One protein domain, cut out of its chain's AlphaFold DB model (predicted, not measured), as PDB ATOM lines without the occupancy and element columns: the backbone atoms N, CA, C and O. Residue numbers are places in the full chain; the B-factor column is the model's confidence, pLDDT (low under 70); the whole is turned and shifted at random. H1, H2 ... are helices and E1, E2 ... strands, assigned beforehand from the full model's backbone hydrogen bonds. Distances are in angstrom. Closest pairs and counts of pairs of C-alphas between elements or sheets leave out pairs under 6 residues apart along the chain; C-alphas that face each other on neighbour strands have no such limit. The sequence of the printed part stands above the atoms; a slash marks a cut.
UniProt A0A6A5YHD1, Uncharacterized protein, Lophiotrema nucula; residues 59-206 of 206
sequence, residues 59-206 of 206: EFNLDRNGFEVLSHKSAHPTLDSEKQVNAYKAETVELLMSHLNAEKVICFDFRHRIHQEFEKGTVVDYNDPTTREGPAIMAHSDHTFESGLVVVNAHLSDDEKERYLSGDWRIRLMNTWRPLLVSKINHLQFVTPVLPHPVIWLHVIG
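What this domain is: This is residues 59 to 206 of the 206 residues of an uncharacterized protein of Lophiotrema nucula (UniProt A0A6A5YHD1). A strongly twisted, curled sheet of five strands has the long helix H2 on one face and H3 on the other, three layers in all. Residues 111 to 144 make a long loop between E2 and H3, swinging far out, while the small H1 and H4 lie at the rim. The printed part has 148 residues, in the order H1 E1 H2 E2 H3 H4 E3 E4 E5, with a mixed sheet ordered E1, E4, E3, E5, E2. The class is mixed, helices and strands, with under half of the residues in named elements. The whole is compact, with a radius of gyration of the C-alphas of 16.1 A and spans of 47 by 36 by 31 A.

How they stand to each other: Start at H1, residues 62 to 65, which only grazes the sheet. Next look at E1, residues 67 to 71, an edge strand antiparallel to E4, residues 187 to 191, with N 70 and O 188 2.9 A apart. E4 and E3, residues 170 to 177, form a hairpin, with N 177 and O 189 2.9 A apart. E3 is parallel to E5, residues 199 to 205, with N 200 and O 170 2.7 A apart. E5 is parallel to the edge strand E2, residues 104 to 110, with N 203 and O 106 2.7 A apart. H2, residues 82 to 99, is on the sheet, and its closest approach to E2 is at the C-alphas of Val 93 and Val 105, 5.8 A apart. H3, residues 145 to 155, is on the sheet at a height over the sheet of 8.3 A, and on the local plane it runs across the strands at 81 degrees to E3; its closest C-alphas to E3 are Gly 148 and Leu 173, 7.0 A apart. H4, residues 158 to 164, only grazes the sheet with Tyr 164; it is close to H3 but not clearly touching, at a steep tilt of 50 degrees, opposite ways, with the closest C-alphas, Asn 153 and Lys 161, 7.1 A apart. E2, H3, H4 and E3 form a split strand-helix-strand unit, two strands running the same way with E5 between them, and its crossover is right-handed. In H2, H3 and H4 every O i to N i+4 pair is within hydrogen-bond range; H1 is too short for one and has 0 of 1 O i to N i+3 pairs within range.

Where its parts are: Find C-alpha 62 at (300.988, 200.967, 282.117), where H1 begins. From C-alpha 82 at (311.933, 225.857, 295.782), H2 runs 25.5 A. E2 measures 17.5 A, H3 15.8 A, E3 22.2 A and E5 18.4 A, ending at C-alpha 205 at (310.493, 214.004, 287.076).

The domain as a whole: The farthest C-alphas, Glu 119 and Asp 168, are 48.1 A apart. The printed part has no cut, and its one long link is E2 to H3. Residues 181 to 206 are under 70 in pLDDT; E5 has a mean of 38.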
ATOM      1  N   GLU A  59     294.276 203.891 274.195       92.38
ATOM      2  CA  GLU A  59     294.738 202.545 273.836       92.38
ATOM      3  C   GLU A  59     295.983 202.113 274.624       92.38
ATOM      4  O   GLU A  59     296.350 200.935 274.581       92.38
ATOM      5  N   PHE A  60     296.640 203.045 275.322       87.75
ATOM      6  CA  PHE A  60     297.895 202.812 276.025       87.75
ATOM      7  C   PHE A  60     297.674 202.798 277.533       87.75
ATOM      8  O   PHE A  60     297.092 203.725 278.090       87.75
ATOM      9  N   ASN A  61     298.173 201.759 278.199       89.44
ATOM     10  CA  ASN A  61     298.174 201.682 279.655       89.44
ATOM     11  C   ASN A  61     299.488 201.110 280.184       89.44
ATOM     12  O   ASN A  61     300.232 200.432 279.465       89.44
ATOM     13  N   LEU A  62     299.744 201.362 281.469       87.38
ATOM     14  CA  LEU A  62     300.988 200.967 282.117       87.38
ATOM     15  C   LEU A  62     301.270 199.473 281.981       87.38
ATOM     16  O   LEU A  62     302.394 199.116 281.652       87.38
ATOM     17  N   ASP A  63     300.275 198.610 282.184       87.00
ATOM     18  CA  ASP A  63     300.488 197.162 282.227       87.00
ATOM     19  C   ASP A  63     300.724 196.527 280.853       87.00
ATOM     20  O   ASP A  63     301.350 195.477 280.758       87.00
ATOM     21  N   ARG A  64     300.247 197.129 279.763       89.00
ATOM     22  CA  ARG A  64     300.453 196.583 278.411       89.00
ATOM     23  C   ARG A  64     301.603 197.245 277.676       89.00
ATOM     24  O   ARG A  64     302.304 196.583 276.918       89.00
ATOM     25  N   ASN A  65     301.764 198.549 277.858       89.25
ATOM     26  CA  ASN A  65     302.654 199.364 277.038       89.25
ATOM     27  C   ASN A  65     303.897 199.817 277.799       89.25
ATOM     28  O   ASN A  65     304.831 200.330 277.187       89.25
ATOM     29  N   GLY A  66     303.901 199.657 279.121       85.38
ATOM     30  CA  GLY A  66     304.913 200.247 279.977       85.38
ATOM     31  C   GLY A  66     304.856 201.776 280.003       85.38
ATOM     32  O   GLY A  66     305.826 202.424 280.375       85.38
ATOM     33  N   PHE A  67     303.747 202.373 279.565       87.38
ATOM     34  CA  PHE A  67     303.509 203.807 279.627       87.38
ATOM     35  C   PHE A  67     302.009 204.091 279.599       87.38
ATOM     36  O   PHE A  67     301.227 203.315 279.054       87.38
ATOM     37  N   GLU A  68     301.612 205.219 280.165       87.94
ATOM     38  CA  GLU A  68     300.233 205.703 280.146       87.94
ATOM     39  C   GLU A  68     300.241 207.220 279.994       87.94
ATOM     40  O   GLU A  68     301.225 207.886 280.324       87.94
ATOM     41  N   VAL A  69     299.153 207.764 279.461       87.50
ATOM     42  CA  VAL A  69     298.966 209.201 279.311       87.50
ATOM     43  C   VAL A  69     297.777 209.625 280.159       87.50
ATOM     44  O   VAL A  69     296.645 209.257 279.856       87.50
ATOM     45  N   LEU A  70     298.019 210.435 281.190       86.69
ATOM     46  CA  LEU A  70     296.954 211.001 282.015       86.69
ATOM     47  C   LEU A  70     296.685 212.451 281.648       86.69
ATOM     48  O   LEU A  70     297.595 213.244 281.402       86.69
ATOM     49  N   SER A  71     295.407 212.815 281.661       86.00
ATOM     50  CA  SER A  71     294.986 214.208 281.594       86.00
ATOM     51  C   SER A  71     294.971 214.785 283.004       86.00
ATOM     52  O   SER A  71     294.086 214.468 283.794       86.00
ATOM     53  N   HIS A  72     295.933 215.653 283.308       85.25
ATOM     54  CA  HIS A  72     296.029 216.306 284.609       85.25
ATOM     55  C   HIS A  72     296.447 217.767 284.447       85.25
ATOM     56  O   HIS A  72     297.426 218.074 283.765       85.25
ATOM     57  N   LYS A  73     295.712 218.684 285.084       86.56
ATOM     58  CA  LYS A  73     296.033 220.113 285.082       86.56
ATOM     59  C   LYS A  73     296.695 220.487 286.406       86.56
ATOM     60  O   LYS A  73     296.017 220.551 287.421       86.56
ATOM     61  N   SER A  74     297.991 220.790 286.343       85.31
ATOM     62  CA  SER A  74     298.778 221.298 287.473       85.31
ATOM     63  C   SER A  74     298.178 222.582 288.054       85.31
ATOM     64  O   SER A  74     297.868 223.511 287.301       85.31
ATOM     65  N   ALA A  75     298.103 222.676 289.379       89.94
ATOM     66  CA  ALA A  75     297.939 223.925 290.118       89.94
ATOM     67  C   ALA A  75     299.233 224.763 290.131       89.94
ATOM     68  O   ALA A  75     299.204 225.951 290.457       89.94
ATOM     69  N   HIS A  76     300.362 224.166 289.734       87.81
ATOM     70  CA  HIS A  76     301.691 224.777 289.716       87.81
ATOM     71  C   HIS A  76     302.210 224.905 288.271       87.81
ATOM     72  O   HIS A  76     302.857 223.982 287.771       87.81
ATOM     73  N   PRO A  77     301.893 226.004 287.559       80.75
ATOM     74  CA  PRO A  77     302.319 226.220 286.171       80.75
ATOM     75  C   PRO A  77     303.755 226.754 286.038       80.75
ATOM     76  O   PRO A  77     304.311 226.749 284.945       80.75
ATOM     77  N   THR A  78     304.348 227.235 287.132       86.12
ATOM     78  CA  THR A  78     305.692 227.829 287.179       86.12
ATOM     79  C   THR A  78     306.498 227.198 288.304       86.12
ATOM     80  O   THR A  78     305.944 226.937 289.372       86.12
ATOM     81  N   LEU A  79     307.798 227.004 288.081       89.12
ATOM     82  CA  LEU A  79     308.719 226.307 288.985       89.12
ATOM     83  C   LEU A  79     309.983 227.150 289.227       89.12
ATOM     84  O   LEU A  79     311.101 226.673 289.063       89.12
ATOM     85  N   ASP A  80     309.793 228.424 289.574       91.00
ATOM     86  CA  ASP A  80     310.868 229.423 289.712       91.00
ATOM     87  C   ASP A  80     311.329 229.610 291.168       91.00
ATOM     88  O   ASP A  80     312.164 230.458 291.468       91.00
ATOM     89  N   SER A  81     310.769 228.838 292.097       94.69
ATOM     90  CA  SER A  81     311.172 228.827 293.503       94.69
ATOM     91  C   SER A  81     311.112 227.416 294.065       94.69
ATOM     92  O   SER A  81     310.265 226.613 293.665       94.69
ATOM     93  N   GLU A  82     311.947 227.133 295.062       94.38
ATOM     94  CA  GLU A  82     311.933 225.857 295.782       94.38
ATOM     95  C   GLU A  82     310.534 225.510 296.317       94.38
ATOM     96  O   GLU A  82     310.072 224.379 296.181       94.38
ATOM     97  N   LYS A  83     309.802 226.499 296.848       95.94
ATOM     98  CA  LYS A  83     308.424 226.305 297.321       95.94
ATOM     99  C   LYS A  83     307.497 225.802 296.209       95.94
ATOM    100  O   LYS A  83     306.688 224.911 296.454       95.94
ATOM    101  N   GLN A  84     307.596 226.370 295.006       93.69
ATOM    102  CA  GLN A  84     306.791 225.941 293.857       93.69
ATOM    103  C   GLN A  84     307.186 224.541 293.382       93.69
ATOM    104  O   GLN A  84     306.307 223.730 293.104       93.69
ATOM    105  N   VAL A  85     308.487 224.239 293.344       92.12
ATOM    106  CA  VAL A  85     308.998 222.907 292.989       92.12
ATOM    107  C   VAL A  85     308.504 221.854 293.979       92.12
ATOM    108  O   VAL A  85     307.982 220.821 293.571       92.12
ATOM    109  N   ASN A  86     308.595 222.121 295.282       94.69
ATOM    110  CA  ASN A  86     308.134 221.195 296.314       94.69
ATOM    111  C   ASN A  86     306.616 220.980 296.260       94.69
ATOM    112  O   ASN A  86     306.158 219.848 296.400       94.69
ATOM    113  N   ALA A  87     305.838 222.030 295.984       94.94
ATOM    114  CA  ALA A  87     304.395 221.904 295.807       94.94
ATOM    115  C   ALA A  87     304.033 221.075 294.557       94.94
ATOM    116  O   ALA A  87     303.184 220.192 294.626       94.94
ATOM    117  N   TYR A  88     304.745 221.272 293.442       92.94
ATOM    118  CA  TYR A  88     304.591 220.456 292.233       92.94
ATOM    119  C   TYR A  88     304.927 218.974 292.467       92.94
ATOM    120  O   TYR A  88     304.209 218.085 291.999       92.94
ATOM    121  N   LYS A  89     306.011 218.694 293.205       93.12
ATOM    122  CA  LYS A  89     306.391 217.330 293.600       93.12
ATOM    123  C   LYS A  89     305.296 216.684 294.449       93.12
ATOM    124  O   LYS A  89     304.912 215.555 294.160       93.12
ATOM    125  N   ALA A  90     304.770 217.403 295.442       95.62
ATOM    126  CA  ALA A  90     303.691 216.917 296.303       95.62
ATOM    127  C   ALA A  90     302.412 216.607 295.507       95.62
ATOM    128  O   ALA A  90     301.883 215.506 295.618       95.62
ATOM    129  N   GLU A  91     301.982 217.514 294.626       93.75
ATOM    130  CA  GLU A  91     300.828 217.292 293.743       93.75
ATOM    131  C   GLU A  91     301.014 216.042 292.866       93.75
ATOM    132  O   GLU A  91     300.099 215.239 292.688       93.75
ATOM    133  N   THR A  92     302.218 215.850 292.321       90.94
ATOM    134  CA  THR A  92     302.520 214.685 291.477       90.94
ATOM    135  C   THR A  92     302.533 213.387 292.289       90.94
ATOM    136  O   THR A  92     302.022 212.372 291.818       90.94
ATOM    137  N   VAL A  93     303.054 213.418 293.520       94.00
ATOM    138  CA  VAL A  93     303.002 212.296 294.470       94.00
ATOM    139  C   VAL A  93     301.555 211.923 294.792       94.00
ATOM    140  O   VAL A  93     301.209 210.752 294.697       94.00
ATOM    141  N   GLU A  94     300.697 212.892 295.113       94.50
ATOM    142  CA  GLU A  94     299.278 212.654 295.422       94.50
ATOM    143  C   GLU A  94     298.513 212.073 294.228       94.50
ATOM    144  O   GLU A  94     297.777 211.092 294.372       94.50
ATOM    145  N   LEU A  95     298.733 212.631 293.033       91.62
ATOM    146  CA  LEU A  95     298.161 212.113 291.794       91.62
ATOM    147  C   LEU A  95     298.555 210.648 291.574       91.62
ATOM    148  O   LEU A  95     297.701 209.825 291.251       91.62
ATOM    149  N   LEU A  96     299.837 210.324 291.760       91.44
ATOM    150  CA  LEU A  96     300.363 208.974 291.584       91.44
ATOM    151  C   LEU A  96     299.856 207.997 292.642       91.44
ATOM    152  O   LEU A  96     299.493 206.872 292.299       91.44
ATOM    153  N   MET A  97     299.803 208.428 293.901       92.06
ATOM    154  CA  MET A  97     299.255 207.647 295.009       92.06
ATOM    155  C   MET A  97     297.822 207.214 294.697       92.06
ATOM    156  O   MET A  97     297.504 206.030 294.786       92.06
ATOM    157  N   SER A  98     296.989 208.166 294.266       92.44
ATOM    158  CA  SER A  98     295.587 207.930 293.922       92.44
ATOM    159  C   SER A  98     295.429 207.074 292.662       92.44
ATOM    160  O   SER A  98     294.774 206.034 292.700       92.44
ATOM    161  N   HIS A  99     296.073 207.461 291.554       91.38
ATOM    162  CA  HIS A  99     295.925 206.784 290.258       91.38
ATOM    163  C   HIS A  99     296.392 205.327 290.296       91.38
ATOM    164  O   HIS A  99     295.775 204.452 289.695       91.38
ATOM    165  N   LEU A 100     297.480 205.059 291.018       89.81
ATOM    166  CA  LEU A 100     298.094 203.733 291.074       89.81
ATOM    167  C   LEU A 100     297.633 202.918 292.282       89.81
ATOM    168  O   LEU A 100     298.108 201.792 292.447       89.81
ATOM    169  N   ASN A 101     296.744 203.476 293.114       91.38
ATOM    170  CA  ASN A 101     296.345 202.916 294.405       91.38
ATOM    171  C   ASN A 101     297.569 202.439 295.210       91.38
ATOM    172  O   ASN A 101     297.650 201.290 295.650       91.38
ATOM    173  N   ALA A 102     298.579 203.302 295.283       92.00
ATOM    174  CA  ALA A 102     299.858 202.982 295.892       92.00
ATOM    175  C   ALA A 102     299.828 203.218 297.402       92.00
ATOM    176  O   ALA A 102     299.205 204.164 297.873       92.00
ATOM    177  N   GLU A 103     300.577 202.408 298.150       93.88
ATOM    178  CA  GLU A 103     300.809 202.637 299.585       93.88
ATOM    179  C   GLU A 103     301.795 203.787 299.812       93.88
ATOM    180  O   GLU A 103     301.695 204.533 300.786       93.88
ATOM    181  N   LYS A 104     302.780 203.927 298.917       92.88
ATOM    182  CA  LYS A 104     303.809 204.956 299.020       92.88
ATOM    183  C   LYS A 104     304.336 205.364 297.649       92.88
ATOM    184  O   LYS A 104     304.662 204.519 296.810       92.88
ATOM    185  N   VAL A 105     304.484 206.672 297.463       93.88
ATOM    186  CA  VAL A 105     305.169 207.288 296.326       93.88
ATOM    187  C   VAL A 105     306.225 208.250 296.870       93.88
ATOM    188  O   VAL A 105     305.939 209.055 297.754       93.88
ATOM    189  N   ILE A 106     307.450 208.167 296.350       93.50
ATOM    190  CA  ILE A 106     308.572 209.041 296.723       93.50
ATOM    191  C   ILE A 106     309.093 209.724 295.464       93.50
ATOM    192  O   ILE A 106     309.554 209.043 294.555       93.50
ATOM    193  N   CYS A 107     309.086 211.056 295.418       91.38
ATOM    194  CA  CYS A 107     309.821 211.806 294.398       91.38
ATOM    195  C   CYS A 107     311.296 211.889 294.797       91.38
ATOM    196  O   CYS A 107     311.635 212.635 295.714       91.38
ATOM    197  N   PHE A 108     312.158 211.126 294.124       88.44
ATOM    198  CA  PHE A 108     313.583 211.045 294.457       88.44
ATOM    199  C   PHE A 108     314.482 211.837 293.502       88.44
ATOM    200  O   PHE A 108     315.561 212.258 293.905       88.44
ATOM    201  N   ASP A 109     314.041 212.075 292.264       87.44
ATOM    202  CA  ASP A 109     314.741 212.946 291.315       87.44
ATOM    203  C   ASP A 109     313.760 213.901 290.628       87.44
ATOM    204  O   ASP A 109     312.582 213.587 290.425       87.44
ATOM    205  N   PHE A 110     314.246 215.093 290.292       88.44
ATOM    206  CA  PHE A 110     313.476 216.120 289.603       88.44
ATOM    207  C   PHE A 110     314.362 216.939 288.676       88.44
ATOM    208  O   PHE A 110     315.373 217.496 289.097       88.44
ATOM    209  N   ARG A 111     313.921 217.066 287.426       86.06
ATOM    210  CA  ARG A 111     314.579 217.823 286.369       86.06
ATOM    211  C   ARG A 111     313.590 218.816 285.778       86.06
ATOM    212  O   ARG A 111     312.519 218.442 285.313       86.06
ATOM    213  N   HIS A 112     313.965 220.093 285.769       87.75
ATOM    214  CA  HIS A 112     313.223 221.124 285.049       87.75
ATOM    215  C   HIS A 112     313.906 221.376 283.706       87.75
ATOM    216  O   HIS A 112     314.902 222.095 283.620       87.75
ATOM    217  N   ARG A 113     313.385 220.767 282.637       85.00
ATOM    218  CA  ARG A 113     313.981 220.901 281.303       85.00
ATOM    219  C   ARG A 113     313.420 222.072 280.514       85.00
ATOM    220  O   ARG A 113     312.210 222.281 280.451       85.00
ATOM    221  N   ILE A 114     314.318 222.780 279.840       83.81
ATOM    222  CA  ILE A 114     314.003 223.829 278.875       83.81
ATOM    223  C   ILE A 114     314.599 223.491 277.511       83.81
ATOM    224  O   ILE A 114     315.629 222.823 277.400       83.81
ATOM    225  N   HIS A 115     313.955 223.968 276.448       82.00
ATOM    226  CA  HIS A 115     314.474 223.838 275.089       82.00
ATOM    227  C   HIS A 115     315.556 224.897 274.826       82.00
ATOM    228  O   HIS A 115     315.363 225.828 274.049       82.00
ATOM    229  N   GLN A 116     316.673 224.780 275.543       79.06
ATOM    230  CA  GLN A 116     317.826 225.665 275.436       79.06
ATOM    231  C   GLN A 116     319.112 224.841 275.498       79.06
ATOM    232  O   GLN A 116     319.258 223.952 276.341       79.06
ATOM    233  N   GLU A 117     320.049 225.146 274.604       74.25
ATOM    234  CA  GLU A 117     321.419 224.655 274.703       74.25
ATOM    235  C   GLU A 117     322.208 225.530 275.679       74.25
ATOM    236  O   GLU A 117     322.098 226.758 275.671       74.25
ATOM    237  N   PHE A 118     322.999 224.889 276.534       76.88
ATOM    238  CA  PHE A 118     323.864 225.572 277.486       76.88
ATOM    239  C   PHE A 118     325.272 225.674 276.911       76.88
ATOM    240  O   PHE A 118     325.790 224.714 276.332       76.88
ATOM    241  N   GLU A 119     325.903 226.835 277.080       78.50
ATOM    242  CA  GLU A 119     327.273 227.043 276.629       78.50
ATOM    243  C   GLU A 119     328.243 226.132 277.392       78.50
ATOM    244  O   GLU A 119     328.109 225.856 278.588       78.50
ATOM    245  N   LYS A 120     329.276 225.648 276.699       76.25
ATOM    246  CA  LYS A 120     330.308 224.844 277.352       76.25
ATOM    247  C   LYS A 120     331.002 225.687 278.425       76.25
ATOM    248  O   LYS A 120     331.606 226.707 278.119       76.25
ATOM    249  N   GLY A 121     330.980 225.198 279.662       75.94
ATOM    250  CA  GLY A 121     331.559 225.899 280.807       75.94
ATOM    251  C   GLY A 121     330.538 226.650 281.659       75.94
ATOM    252  O   GLY A 121     330.939 227.225 282.669       75.94
ATOM    253  N   THR A 122     329.240 226.609 281.323       82.69
ATOM    254  CA  THR A 122     328.190 227.047 282.249       82.69
ATOM    255  C   THR A 122     328.310 226.279 283.566       82.69
ATOM    256  O   THR A 122     328.293 225.046 283.592       82.69
ATOM    257  N   VAL A 123     328.444 227.022 284.664       85.12
ATOM    258  CA  VAL A 123     328.407 226.473 286.019       85.12
ATOM    259  C   VAL A 123     326.950 226.374 286.444       85.12
ATOM    260  O   VAL A 123     326.210 227.348 286.344       85.12
ATOM    261  N   VAL A 124     326.556 225.193 286.908       85.00
ATOM    262  CA  VAL A 124     325.190 224.884 287.334       85.00
ATOM    263  C   VAL A 124     325.243 224.314 288.746       85.00
ATOM    264  O   VAL A 124     326.094 223.466 289.031       85.00
ATOM    265  N   ASP A 125     324.349 224.772 289.621       87.94
ATOM    266  CA  ASP A 125     324.166 224.178 290.943       87.94
ATOM    267  C   ASP A 125     323.110 223.071 290.879       87.94
ATOM    268  O   ASP A 125     321.912 223.329 290.794       87.94
ATOM    269  N   TYR A 126     323.553 221.816 290.927       82.81
ATOM    270  CA  TYR A 126     322.652 220.661 290.925       82.81
ATOM    271  C   TYR A 126     321.889 220.472 292.244       82.81
ATOM    272  O   TYR A 126     320.986 219.641 292.292       82.81
ATOM    273  N   ASN A 127     322.234 221.214 293.302       86.56
ATOM    274  CA  ASN A 127     321.468 221.214 294.547       86.56
ATOM    275  C   ASN A 127     320.358 222.269 294.544       86.56
ATOM    276  O   ASN A 127     319.478 222.206 295.400       86.56
ATOM    277  N   ASP A 128     320.382 223.220 293.606       90.56
ATOM    278  CA  ASP A 128     319.302 224.186 293.444       90.56
ATOM    279  C   ASP A 128     318.120 223.510 292.722       90.56
ATOM    280  O   ASP A 128     318.233 223.157 291.544       90.56
ATOM    281  N   PRO A 129     316.962 223.334 293.383       85.94
ATOM    282  CA  PRO A 129     315.798 222.685 292.784       85.94
ATOM    283  C   PRO A 129     315.167 223.493 291.639       85.94
ATOM    284  O   PRO A 129     314.307 222.969 290.932       85.94
ATOM    285  N   THR A 130     315.550 224.761 291.464       89.44
ATOM    286  CA  THR A 130     315.086 225.637 290.378       89.44
ATOM    287  C   THR A 130     315.994 225.597 289.147       89.44
ATOM    288  O   THR A 130     315.644 226.171 288.109       89.44
ATOM    289  N   THR A 131     317.126 224.887 289.234       89.88
ATOM    290  CA  THR A 131     318.058 224.690 288.125       89.88
ATOM    291  C   THR A 131     317.341 224.156 286.891       89.88
ATOM    292  O   THR A 131     316.588 223.181 286.936       89.88
ATOM    293  N   ARG A 132     317.610 224.812 285.759       85.94
ATOM    294  CA  ARG A 132     317.070 224.446 284.451       85.94
ATOM    295  C   ARG A 132     318.115 223.686 283.656       85.94
ATOM    296  O   ARG A 132     319.269 224.101 283.581       85.94
ATOM    297  N   GLU A 133     317.687 222.604 283.024       82.94
ATOM    298  CA  GLU A 133     318.550 221.729 282.238       82.94
ATOM    299  C   GLU A 133     318.137 221.681 280.772       82.94
ATOM    300  O   GLU A 133     316.985 221.923 280.411       82.94
ATOM    301  N   GLY A 134     319.096 221.337 279.915       82.12
ATOM    302  CA  GLY A 134     318.835 221.133 278.498       82.12
ATOM    303  C   GLY A 134     318.068 219.833 278.231       82.12
ATOM    304  O   GLY A 134     317.871 219.000 279.132       82.12
ATOM    305  N   PRO A 135     317.647 219.619 276.976       79.88
ATOM    306  CA  PRO A 135     317.044 218.358 276.573       79.88
ATOM    307  C   PRO A 135     318.042 217.199 276.703       79.88
ATOM    308  O   PRO A 135     319.249 217.362 276.512       79.88
ATOM    309  N   ALA A 136     317.529 215.999 276.979       81.00
ATOM    310  CA  ALA A 136     318.329 214.786 276.864       81.00
ATOM    311  C   ALA A 136     318.734 214.570 275.396       81.00
ATOM    312  O   ALA A 136     317.895 214.562 274.498       81.00
ATOM    313  N   ILE A 137     320.032 214.381 275.154       80.62
ATOM    314  CA  ILE A 137     320.614 214.312 273.801       80.62
ATOM    315  C   ILE A 137     320.751 212.881 273.252       80.62
ATOM    316  O   ILE A 137     321.238 212.683 272.140       80.62
ATOM    317  N   MET A 138     320.371 211.868 274.034       85.19
ATOM    318  CA  MET A 138     320.509 210.451 273.691       85.19
ATOM    319  C   MET A 138     319.369 209.647 274.313       85.19
ATOM    320  O   MET A 138     318.991 209.901 275.455       85.19
ATOM    321  N   ALA A 139     318.845 208.661 273.589       87.12
ATOM    322  CA  ALA A 139     317.905 207.689 274.131       87.12
ATOM    323  C   ALA A 139     318.621 206.758 275.122       87.12
ATOM    324  O   ALA A 139     319.690 206.219 274.821       87.12
ATOM    325  N   HIS A 140     318.031 206.570 276.300       81.25
ATOM    326  CA  HIS A 140     318.609 205.792 277.393       81.25
ATOM    327  C   HIS A 140     317.518 205.153 278.262       81.25
ATOM    328  O   HIS A 140     316.344 205.505 278.169       81.25
ATOM    329  N   SER A 141     317.938 204.193 279.087       81.56
ATOM    330  CA  SER A 141     317.198 203.726 280.259       81.56
ATOM    331  C   SER A 141     317.945 204.244 281.480       81.56
ATOM    332  O   SER A 141     319.155 204.040 281.567       81.56
ATOM    333  N   ASP A 142     317.249 204.909 282.398       79.50
ATOM    334  CA  ASP A 142     317.887 205.561 283.551       79.50
ATOM    335  C   ASP A 142     318.465 204.557 284.546       79.50
ATOM    336  O   ASP A 142     319.531 204.766 285.130       79.50
ATOM    337  N   HIS A 143     317.772 203.430 284.715       82.50
ATOM    338  CA  HIS A 143     318.109 202.442 285.725       82.50
ATOM    339  C   HIS A 143     318.215 201.035 285.138       82.50
ATOM    340  O   HIS A 143     317.466 200.649 284.237       82.50
ATOM    341  N   THR A 144     319.165 200.272 285.678       82.69
ATOM    342  CA  THR A 144     319.191 198.811 285.594       82.69
ATOM    343  C   THR A 144     318.483 198.243 286.820       82.69
ATOM    344  O   THR A 144     318.098 198.983 287.729       82.69
ATOM    345  N   PHE A 145     318.331 196.921 286.878       83.19
ATOM    346  CA  PHE A 145     317.784 196.268 288.063       83.19
ATOM    347  C   PHE A 145     318.628 196.569 289.314       83.19
ATOM    348  O   PHE A 145     318.106 196.982 290.347       83.19
ATOM    349  N   GLU A 146     319.950 196.452 289.195       86.38
ATOM    350  CA  GLU A 146     320.893 196.677 290.288       86.38
ATOM    351  C   GLU A 146     320.905 198.142 290.725       86.38
ATOM    352  O   GLU A 146     320.873 198.420 291.923       86.38
ATOM    353  N   SER A 147     320.922 199.093 289.779       84.12
ATOM    354  CA  SER A 147     320.893 200.510 290.155       84.12
ATOM    355  C   SER A 147     319.544 200.910 290.746       84.12
ATOM    356  O   SER A 147     319.524 201.687 291.695       84.12
ATOM    357  N   GLY A 148     318.435 200.323 290.287       87.50
ATOM    358  CA  GLY A 148     317.120 200.510 290.897       87.50
ATOM    359  C   GLY A 148     317.099 200.122 292.377       87.50
ATOM    360  O   GLY A 148     316.621 200.898 293.202       87.50
ATOM    361  N   LEU A 149     317.693 198.979 292.740       88.12
ATOM    362  CA  LEU A 149     317.810 198.559 294.143       88.12
ATOM    363  C   LEU A 149     318.632 199.540 294.984       88.12
ATOM    364  O   LEU A 149     318.269 199.808 296.130       88.12
ATOM    365  N   VAL A 150     319.711 200.098 294.428       91.00
ATOM    366  CA  VAL A 150     320.513 201.127 295.114       91.00
ATOM    367  C   VAL A 150     319.663 202.362 295.404       91.00
ATOM    368  O   VAL A 150     319.672 202.853 296.531       91.00
ATOM    369  N   VAL A 151     318.894 202.839 294.421       89.94
ATOM    370  CA  VAL A 151     318.034 204.015 294.601       89.94
ATOM    371  C   VAL A 151     316.952 203.741 295.650       89.94
ATOM    372  O   VAL A 151     316.757 204.566 296.538       89.94
ATOM    373  N   VAL A 152     316.292 202.581 295.610       90.25
ATOM    374  CA  VAL A 152     315.272 202.203 296.604       90.25
ATOM    375  C   VAL A 152     315.857 202.190 298.016       90.25
ATOM    376  O   VAL A 152     315.307 202.817 298.916       90.25
ATOM    377  N   ASN A 153     317.010 201.547 298.210       91.56
ATOM    378  CA  ASN A 153     317.665 201.494 299.519       91.56
ATOM    379  C   ASN A 153     318.105 202.872 300.030       91.56
ATOM    380  O   ASN A 153     318.127 203.087 301.239       91.56
ATOM    381  N   ALA A 154     318.452 203.798 299.134       93.31
ATOM    382  CA  ALA A 154     318.855 205.151 299.507       93.31
ATOM    383  C   ALA A 154     317.683 206.037 299.970       93.31
ATOM    384  O   ALA A 154     317.921 207.029 300.652       93.31
ATOM    385  N   HIS A 155     316.441 205.695 299.610       92.75
ATOM    386  CA  HIS A 155     315.266 206.549 299.837       92.75
ATOM    387  C   HIS A 155     314.232 205.969 300.809       92.75
ATOM    388  O   HIS A 155     313.248 206.643 301.104       92.75
ATOM    389  N   LEU A 156     314.439 204.750 301.308       92.56
ATOM    390  CA  LEU A 156     313.615 204.148 302.356       92.56
ATOM    391  C   LEU A 156     314.321 204.229 303.713       92.56
ATOM    392  O   LEU A 156     315.542 204.054 303.794       92.56
ATOM    393  N   SER A 157     313.554 204.450 304.783       94.44
ATOM    394  CA  SER A 157     314.045 204.236 306.151       94.44
ATOM    395  C   SER A 157     314.287 202.746 306.425       94.44
ATOM    396  O   SER A 157     313.876 201.890 305.645       94.44
ATOM    397  N   ASP A 158     314.951 202.405 307.529       95.12
ATOM    398  CA  ASP A 158     315.214 200.997 307.855       95.12
ATOM    399  C   ASP A 158     313.920 200.216 308.156       95.12
ATOM    400  O   ASP A 158     313.741 199.125 307.615       95.12
ATOM    401  N   ASP A 159     312.966 200.820 308.873       95.31
ATOM    402  CA  ASP A 159     311.626 200.245 309.090       95.31
ATOM    403  C   ASP A 159     310.871 200.044 307.763       95.31
ATOM    404  O   ASP A 159     310.180 199.046 307.544       95.31
ATOM    405  N   GLU A 160     311.006 200.999 306.838       94.25
ATOM    406  CA  GLU A 160     310.403 200.898 305.512       94.25
ATOM    407  C   GLU A 160     311.064 199.811 304.673       94.25
ATOM    408  O   GLU A 160     310.362 199.097 303.966       94.25
ATOM    409  N   LYS A 161     312.386 199.639 304.755       93.88
ATOM    410  CA  LYS A 161     313.087 198.542 304.079       93.88
ATOM    411  C   LYS A 161     312.602 197.195 304.593       93.88
ATOM    412  O   LYS A 161     312.295 196.336 303.775       93.88
ATOM    413  N   GLU A 162     312.495 197.017 305.909       93.56
ATOM    414  CA  GLU A 162     312.003 195.768 306.502       93.56
ATOM    415  C   GLU A 162     310.588 195.440 306.009       93.56
ATOM    416  O   GLU A 162     310.312 194.314 305.592       93.56
ATOM    417  N   ARG A 163     309.706 196.443 305.969       92.00
ATOM    418  CA  ARG A 163     308.324 196.271 305.511       92.00
ATOM    419  C   ARG A 163     308.216 196.031 304.008       92.00
ATOM    420  O   ARG A 163     307.455 195.171 303.576       92.00
ATOM    421  N   TYR A 164     308.901 196.837 303.208       90.69
ATOM    422  CA  TYR A 164     308.668 196.945 301.770       90.69
ATOM    423  C   TYR A 164     309.588 196.071 300.922       90.69
ATOM    424  O   TYR A 164     309.257 195.760 299.780       90.69
ATOM    425  N   LEU A 165     310.726 195.642 301.465       89.75
ATOM    426  CA  LEU A 165     311.626 194.689 300.813       89.75
ATOM    427  C   LEU A 165     311.365 193.243 301.265       89.75
ATOM    428  O   LEU A 165     312.146 192.359 300.922       89.75
ATOM    429  N   SER A 166     310.260 192.984 301.978       88.94
ATOM    430  CA  SER A 166     309.855 191.641 302.428       88.94
ATOM    431  C   SER A 166     309.550 190.669 301.280       88.94
ATOM    432  O   SER A 166     309.562 189.457 301.475       88.94
ATOM    433  N   GLY A 167     309.279 191.194 300.079       86.31
ATOM    434  CA  GLY A 167     308.812 190.436 298.914       86.31
ATOM    435  C   GLY A 167     307.295 190.477 298.712       86.31
ATOM    436  O   GLY A 167     306.826 190.129 297.630       86.31
ATOM    437  N   ASP A 168     306.533 190.971 299.693       89.00
ATOM    438  CA  ASP A 168     305.071 191.134 299.584       89.00
ATOM    439  C   ASP A 168     304.673 192.371 298.771       89.00
ATOM    440  O   ASP A 168     303.531 192.508 298.328       89.00
ATOM    441  N   TRP A 169     305.629 193.276 298.565       90.50
ATOM    442  CA  TRP A 169     305.452 194.524 297.844       90.50
ATOM    443  C   TRP A 169     306.191 194.486 296.514       90.50
ATOM    444  O   TRP A 169     307.331 194.042 296.387       90.50
ATOM    445  N   ARG A 170     305.544 195.039 295.501       87.69
ATOM    446  CA  ARG A 170     306.171 195.452 294.259       87.69
ATOM    447  C   ARG A 170     306.806 196.812 294.449       87.69
ATOM    448  O   ARG A 170     306.190 197.721 294.979       87.69
ATOM    449  N   ILE A 171     307.995 196.994 293.903       88.25
ATOM    450  CA  ILE A 171     308.624 198.308 293.817       88.25
ATOM    451  C   ILE A 171     308.841 198.630 292.346       88.25
ATOM    452  O   ILE A 171     309.214 197.761 291.555       88.25
ATOM    453  N   ARG A 172     308.550 199.866 291.954       88.25
ATOM    454  CA  ARG A 172     308.703 200.338 290.580       88.25
ATOM    455  C   ARG A 172     309.343 201.721 290.581       88.25
ATOM    456  O   ARG A 172     308.946 202.595 291.344       88.25
ATOM    457  N   LEU A 173     310.298 201.921 289.681       87.38
ATOM    458  CA  LEU A 173     310.825 203.243 289.366       87.38
ATOM    459  C   LEU A 173     310.057 203.780 288.151       87.38
ATOM    460  O   LEU A 173     309.911 203.059 287.159       87.38
ATOM    461  N   MET A 174     309.537 205.006 288.241       85.25
ATOM    462  CA  MET A 174     308.792 205.658 287.161       85.25
ATOM    463  C   MET A 174     309.370 207.000 286.780       85.25
ATOM    464  O   MET A 174     309.628 207.840 287.647       85.25
ATOM    465  N   ASN A 175     309.339 207.256 285.478       85.94
ATOM    466  CA  ASN A 175     309.474 208.605 284.963       85.94
ATOM    467  C   ASN A 175     308.091 209.205 284.725       85.94
ATOM    468  O   ASN A 175     307.213 208.536 284.166       85.94
ATOM    469  N   THR A 176     307.918 210.477 285.088       87.19
ATOM    470  CA  THR A 176     306.778 211.276 284.619       87.19
ATOM    471  C   THR A 176     307.253 212.513 283.895       87.19
ATOM    472  O   THR A 176     308.124 213.225 284.394       87.19
ATOM    473  N   TRP A 177     306.600 212.799 282.777       86.06
ATOM    474  CA  TRP A 177     306.902 213.929 281.914       86.06
ATOM    475  C   TRP A 177     305.670 214.809 281.795       86.06
ATOM    476  O   TRP A 177     304.615 214.342 281.355       86.06
ATOM    477  N   ARG A 178     305.798 216.081 282.177       85.38
ATOM    478  CA  ARG A 178     304.719 217.065 282.058       85.38
ATOM    479  C   ARG A 178     305.206 218.298 281.305       85.38
ATOM    480  O   ARG A 178     306.100 218.989 281.788       85.38
ATOM    481  N   PRO A 179     304.589 218.648 280.170       82.12
ATOM    482  CA  PRO A 179     304.803 219.953 279.565       82.12
ATOM    483  C   PRO A 179     304.296 221.063 280.500       82.12
ATOM    484  O   PRO A 179     303.142 221.035 280.924       82.12
ATOM    485  N   LEU A 180     305.144 222.051 280.808       75.50
ATOM    486  CA  LEU A 180     304.764 223.218 281.625       75.50
ATOM    487  C   LEU A 180     304.242 224.392 280.781       75.50
ATOM    488  O   LEU A 180     303.509 225.245 281.275       75.50
ATOM    489  N   LEU A 181     304.586 224.432 279.489       67.69
ATOM    490  CA  LEU A 181     304.099 225.458 278.571       67.69
ATOM    491  C   LEU A 181     302.699 225.106 278.061       67.69
ATOM    492  O   LEU A 181     302.457 224.024 277.524       67.69
ATOM    493  N   VAL A 182     301.782 226.066 278.186       52.84
ATOM    494  CA  VAL A 182     300.391 225.938 277.746       52.84
ATOM    495  C   VAL A 182     300.334 225.912 276.217       52.84
ATOM    496  O   VAL A 182     300.185 226.937 275.559       52.84
ATOM    497  N   SER A 183     300.404 224.721 275.626       43.59
ATOM    498  CA  SER A 183     299.951 224.492 274.253       43.59
ATOM    499  C   SER A 183     299.057 223.252 274.198       43.59
ATOM    500  O   SER A 183     299.494 222.142 273.945       43.59
ATOM    501  N   LYS A 184     297.765 223.455 274.495       40.78
ATOM    502  CA  LYS A 184     296.609 222.560 274.244       40.78
ATOM    503  C   LYS A 184     296.671 221.091 274.717       40.78
ATOM    504  O   LYS A 184     295.695 220.378 274.505       40.78
ATOM    505  N   ILE A 185     297.741 220.637 275.363       45.47
ATOM    506  CA  ILE A 185     297.971 219.226 275.682       45.47
ATOM    507  C   ILE A 185     298.548 219.126 277.105       45.47
ATOM    508  O   ILE A 185     299.756 219.082 277.302       45.47
ATOM    509  N   ASN A 186     297.663 219.108 278.108       47.50
ATOM    510  CA  ASN A 186     298.004 218.878 279.521       47.50
ATOM    511  C   ASN A 186     298.102 217.370 279.793       47.50
ATOM    512  O   ASN A 186     297.303 216.800 280.540       47.50
ATOM    513  N   HIS A 187     299.012 216.705 279.094       53.66
ATOM    514  CA  HIS A 187     299.206 215.272 279.237       53.66
ATOM    515  C   HIS A 187     300.449 215.007 280.072       53.66
ATOM    516  O   HIS A 187     301.541 215.461 279.740       53.66
ATOM    517  N   LEU A 188     300.253 214.286 281.171       52.91
ATOM    518  CA  LEU A 188     301.317 213.691 281.955       52.91
ATOM    519  C   LEU A 188     301.589 212.313 281.357       52.91
ATOM    520  O   LEU A 188     300.692 211.470 281.323       52.91
ATOM    521  N   GLN A 189     302.795 212.104 280.844       57.19
ATOM    522  CA  GLN A 189     303.202 210.816 280.296       57.19
ATOM    523  C   GLN A 189     304.015 210.054 281.342       57.19
ATOM    524  O   GLN A 189     305.012 210.564 281.851       57.19
ATOM    525  N   PHE A 190     303.595 208.831 281.641       56.44
ATOM    526  CA  PHE A 190     304.282 207.894 282.532       56.44
ATOM    527  C   PHE A 190     305.078 206.906 281.706       56.44
ATOM    528  O   PHE A 190     304.539 206.448 280.715       56.44
ATOM    529  N   VAL A 191     306.285 206.508 282.109       50.16
ATOM    530  CA  VAL A 191     307.007 205.378 281.488       50.16
ATOM    531  C   VAL A 191     307.583 204.480 282.585       50.16
ATOM    532  O   VAL A 191     308.354 204.960 283.413       50.16
ATOM    533  N   THR A 192     307.192 203.198 282.623       45.28
ATOM    534  CA  THR A 192     307.616 202.180 283.611       45.28
ATOM    535  C   THR A 192     307.429 200.756 283.075       45.28
ATOM    536  O   THR A 192     306.410 200.507 282.441       45.28
ATOM    537  N   PRO A 193     308.265 199.765 283.423       37.59
ATOM    538  CA  PRO A 193     307.967 198.359 283.142       37.59
ATOM    539  C   PRO A 193     306.903 197.728 284.084       37.59
ATOM    540  O   PRO A 193     306.600 198.227 285.170       37.59
ATOM    541  N   VAL A 194     306.320 196.606 283.639       33.75
ATOM    542  CA  VAL A 194     305.087 195.889 284.092       33.75
ATOM    543  C   VAL A 194     305.359 194.771 285.136       33.75
ATOM    544  O   VAL A 194     306.523 194.428 285.288       33.75
ATOM    545  N   LEU A 195     304.316 194.267 285.862       30.36
ATOM    546  CA  LEU A 195     304.126 193.000 286.666       30.36
ATOM    547  C   LEU A 195     303.231 193.034 287.973       30.36
ATOM    548  O   LEU A 195     303.429 193.799 288.899       30.36
ATOM    549  N   PRO A 196     302.250 192.160 288.202       31.61
ATOM    550  CA  PRO A 196     301.064 192.491 289.016       31.61
ATOM    551  C   PRO A 196     301.166 192.215 290.540       31.61
ATOM    552  O   PRO A 196     300.624 191.216 290.983       31.61
ATOM    553  N   HIS A 197     301.773 193.076 291.371       27.19
ATOM    554  CA  HIS A 197     301.793 192.990 292.861       27.19
ATOM    555  C   HIS A 197     301.629 194.409 293.486       27.19
ATOM    556  O   HIS A 197     301.851 195.375 292.750       27.19
ATOM    557  N   PRO A 198     301.225 194.586 294.768       29.84
ATOM    558  CA  PRO A 198     300.947 195.907 295.374       29.84
ATOM    559  C   PRO A 198     302.189 196.805 295.404       29.84
ATOM    560  O   PRO A 198     303.241 196.364 295.839       29.84
ATOM    561  N   VAL A 199     302.095 198.041 294.903       37.97
ATOM    562  CA  VAL A 199     303.259 198.789 294.393       37.97
ATOM    563  C   VAL A 199     303.698 199.974 295.262       37.97
ATOM    564  O   VAL A 199     302.875 200.797 295.653       37.97
ATOM    565  N   ILE A 200     305.011 200.130 295.436       28.36
ATOM    566  CA  ILE A 200     305.705 201.344 295.876       28.36
ATOM    567  C   ILE A 200     306.369 201.983 294.670       28.36
ATOM    568  O   ILE A 200     307.079 201.311 293.914       28.36
ATOM    569  N   TRP A 201     306.165 203.284 294.506       45.72
ATOM    570  CA  TRP A 201     306.683 204.006 293.355       45.72
ATOM    571  C   TRP A 201     307.765 204.988 293.767       45.72
ATOM    572  O   TRP A 201     307.544 205.893 294.569       45.72
ATOM    573  N   LEU A 202     308.943 204.822 293.181       37.75
ATOM    574  CA  LEU A 202     309.997 205.819 293.227       37.75
ATOM    575  C   LEU A 202     309.932 206.629 291.932       37.75
ATOM    576  O   LEU A 202     309.938 206.075 290.836       37.75
ATOM    577  N   HIS A 203     309.841 207.940 292.062       46.25
ATOM    578  CA  HIS A 203     309.507 208.853 290.993       46.25
ATOM    579  C   HIS A 203     310.688 209.758 290.585       46.25
ATOM    580  O   HIS A 203     311.273 210.442 291.430       46.25
ATOM    581  N   VAL A 204     310.978 209.772 289.277       35.47
ATOM    582  CA  VAL A 204     311.828 210.738 288.560       35.47
ATOM    583  C   VAL A 204     310.937 211.686 287.756       35.47
ATOM    584  O   VAL A 204     310.147 211.243 286.912       35.47
ATOM    585  N   ILE A 205     311.055 212.991 287.982       31.19
ATOM    586  CA  ILE A 205     310.493 214.004 287.076       31.19
ATOM    587  C   ILE A 205     311.581 214.358 286.073       31.19
ATOM    588  O   ILE A 205     312.660 214.791 286.473       31.19
ATOM    589  N   GLY A 206     311.301 214.134 284.791       32.41
ATOM    590  CA  GLY A 206     312.181 214.454 283.669       32.41
ATOM    591  C   GLY A 206     311.733 215.690 282.911       32.41
ATOM    592  O   GLY A 206     310.502 215.888 282.779       32.41
TER     593      GLY A 206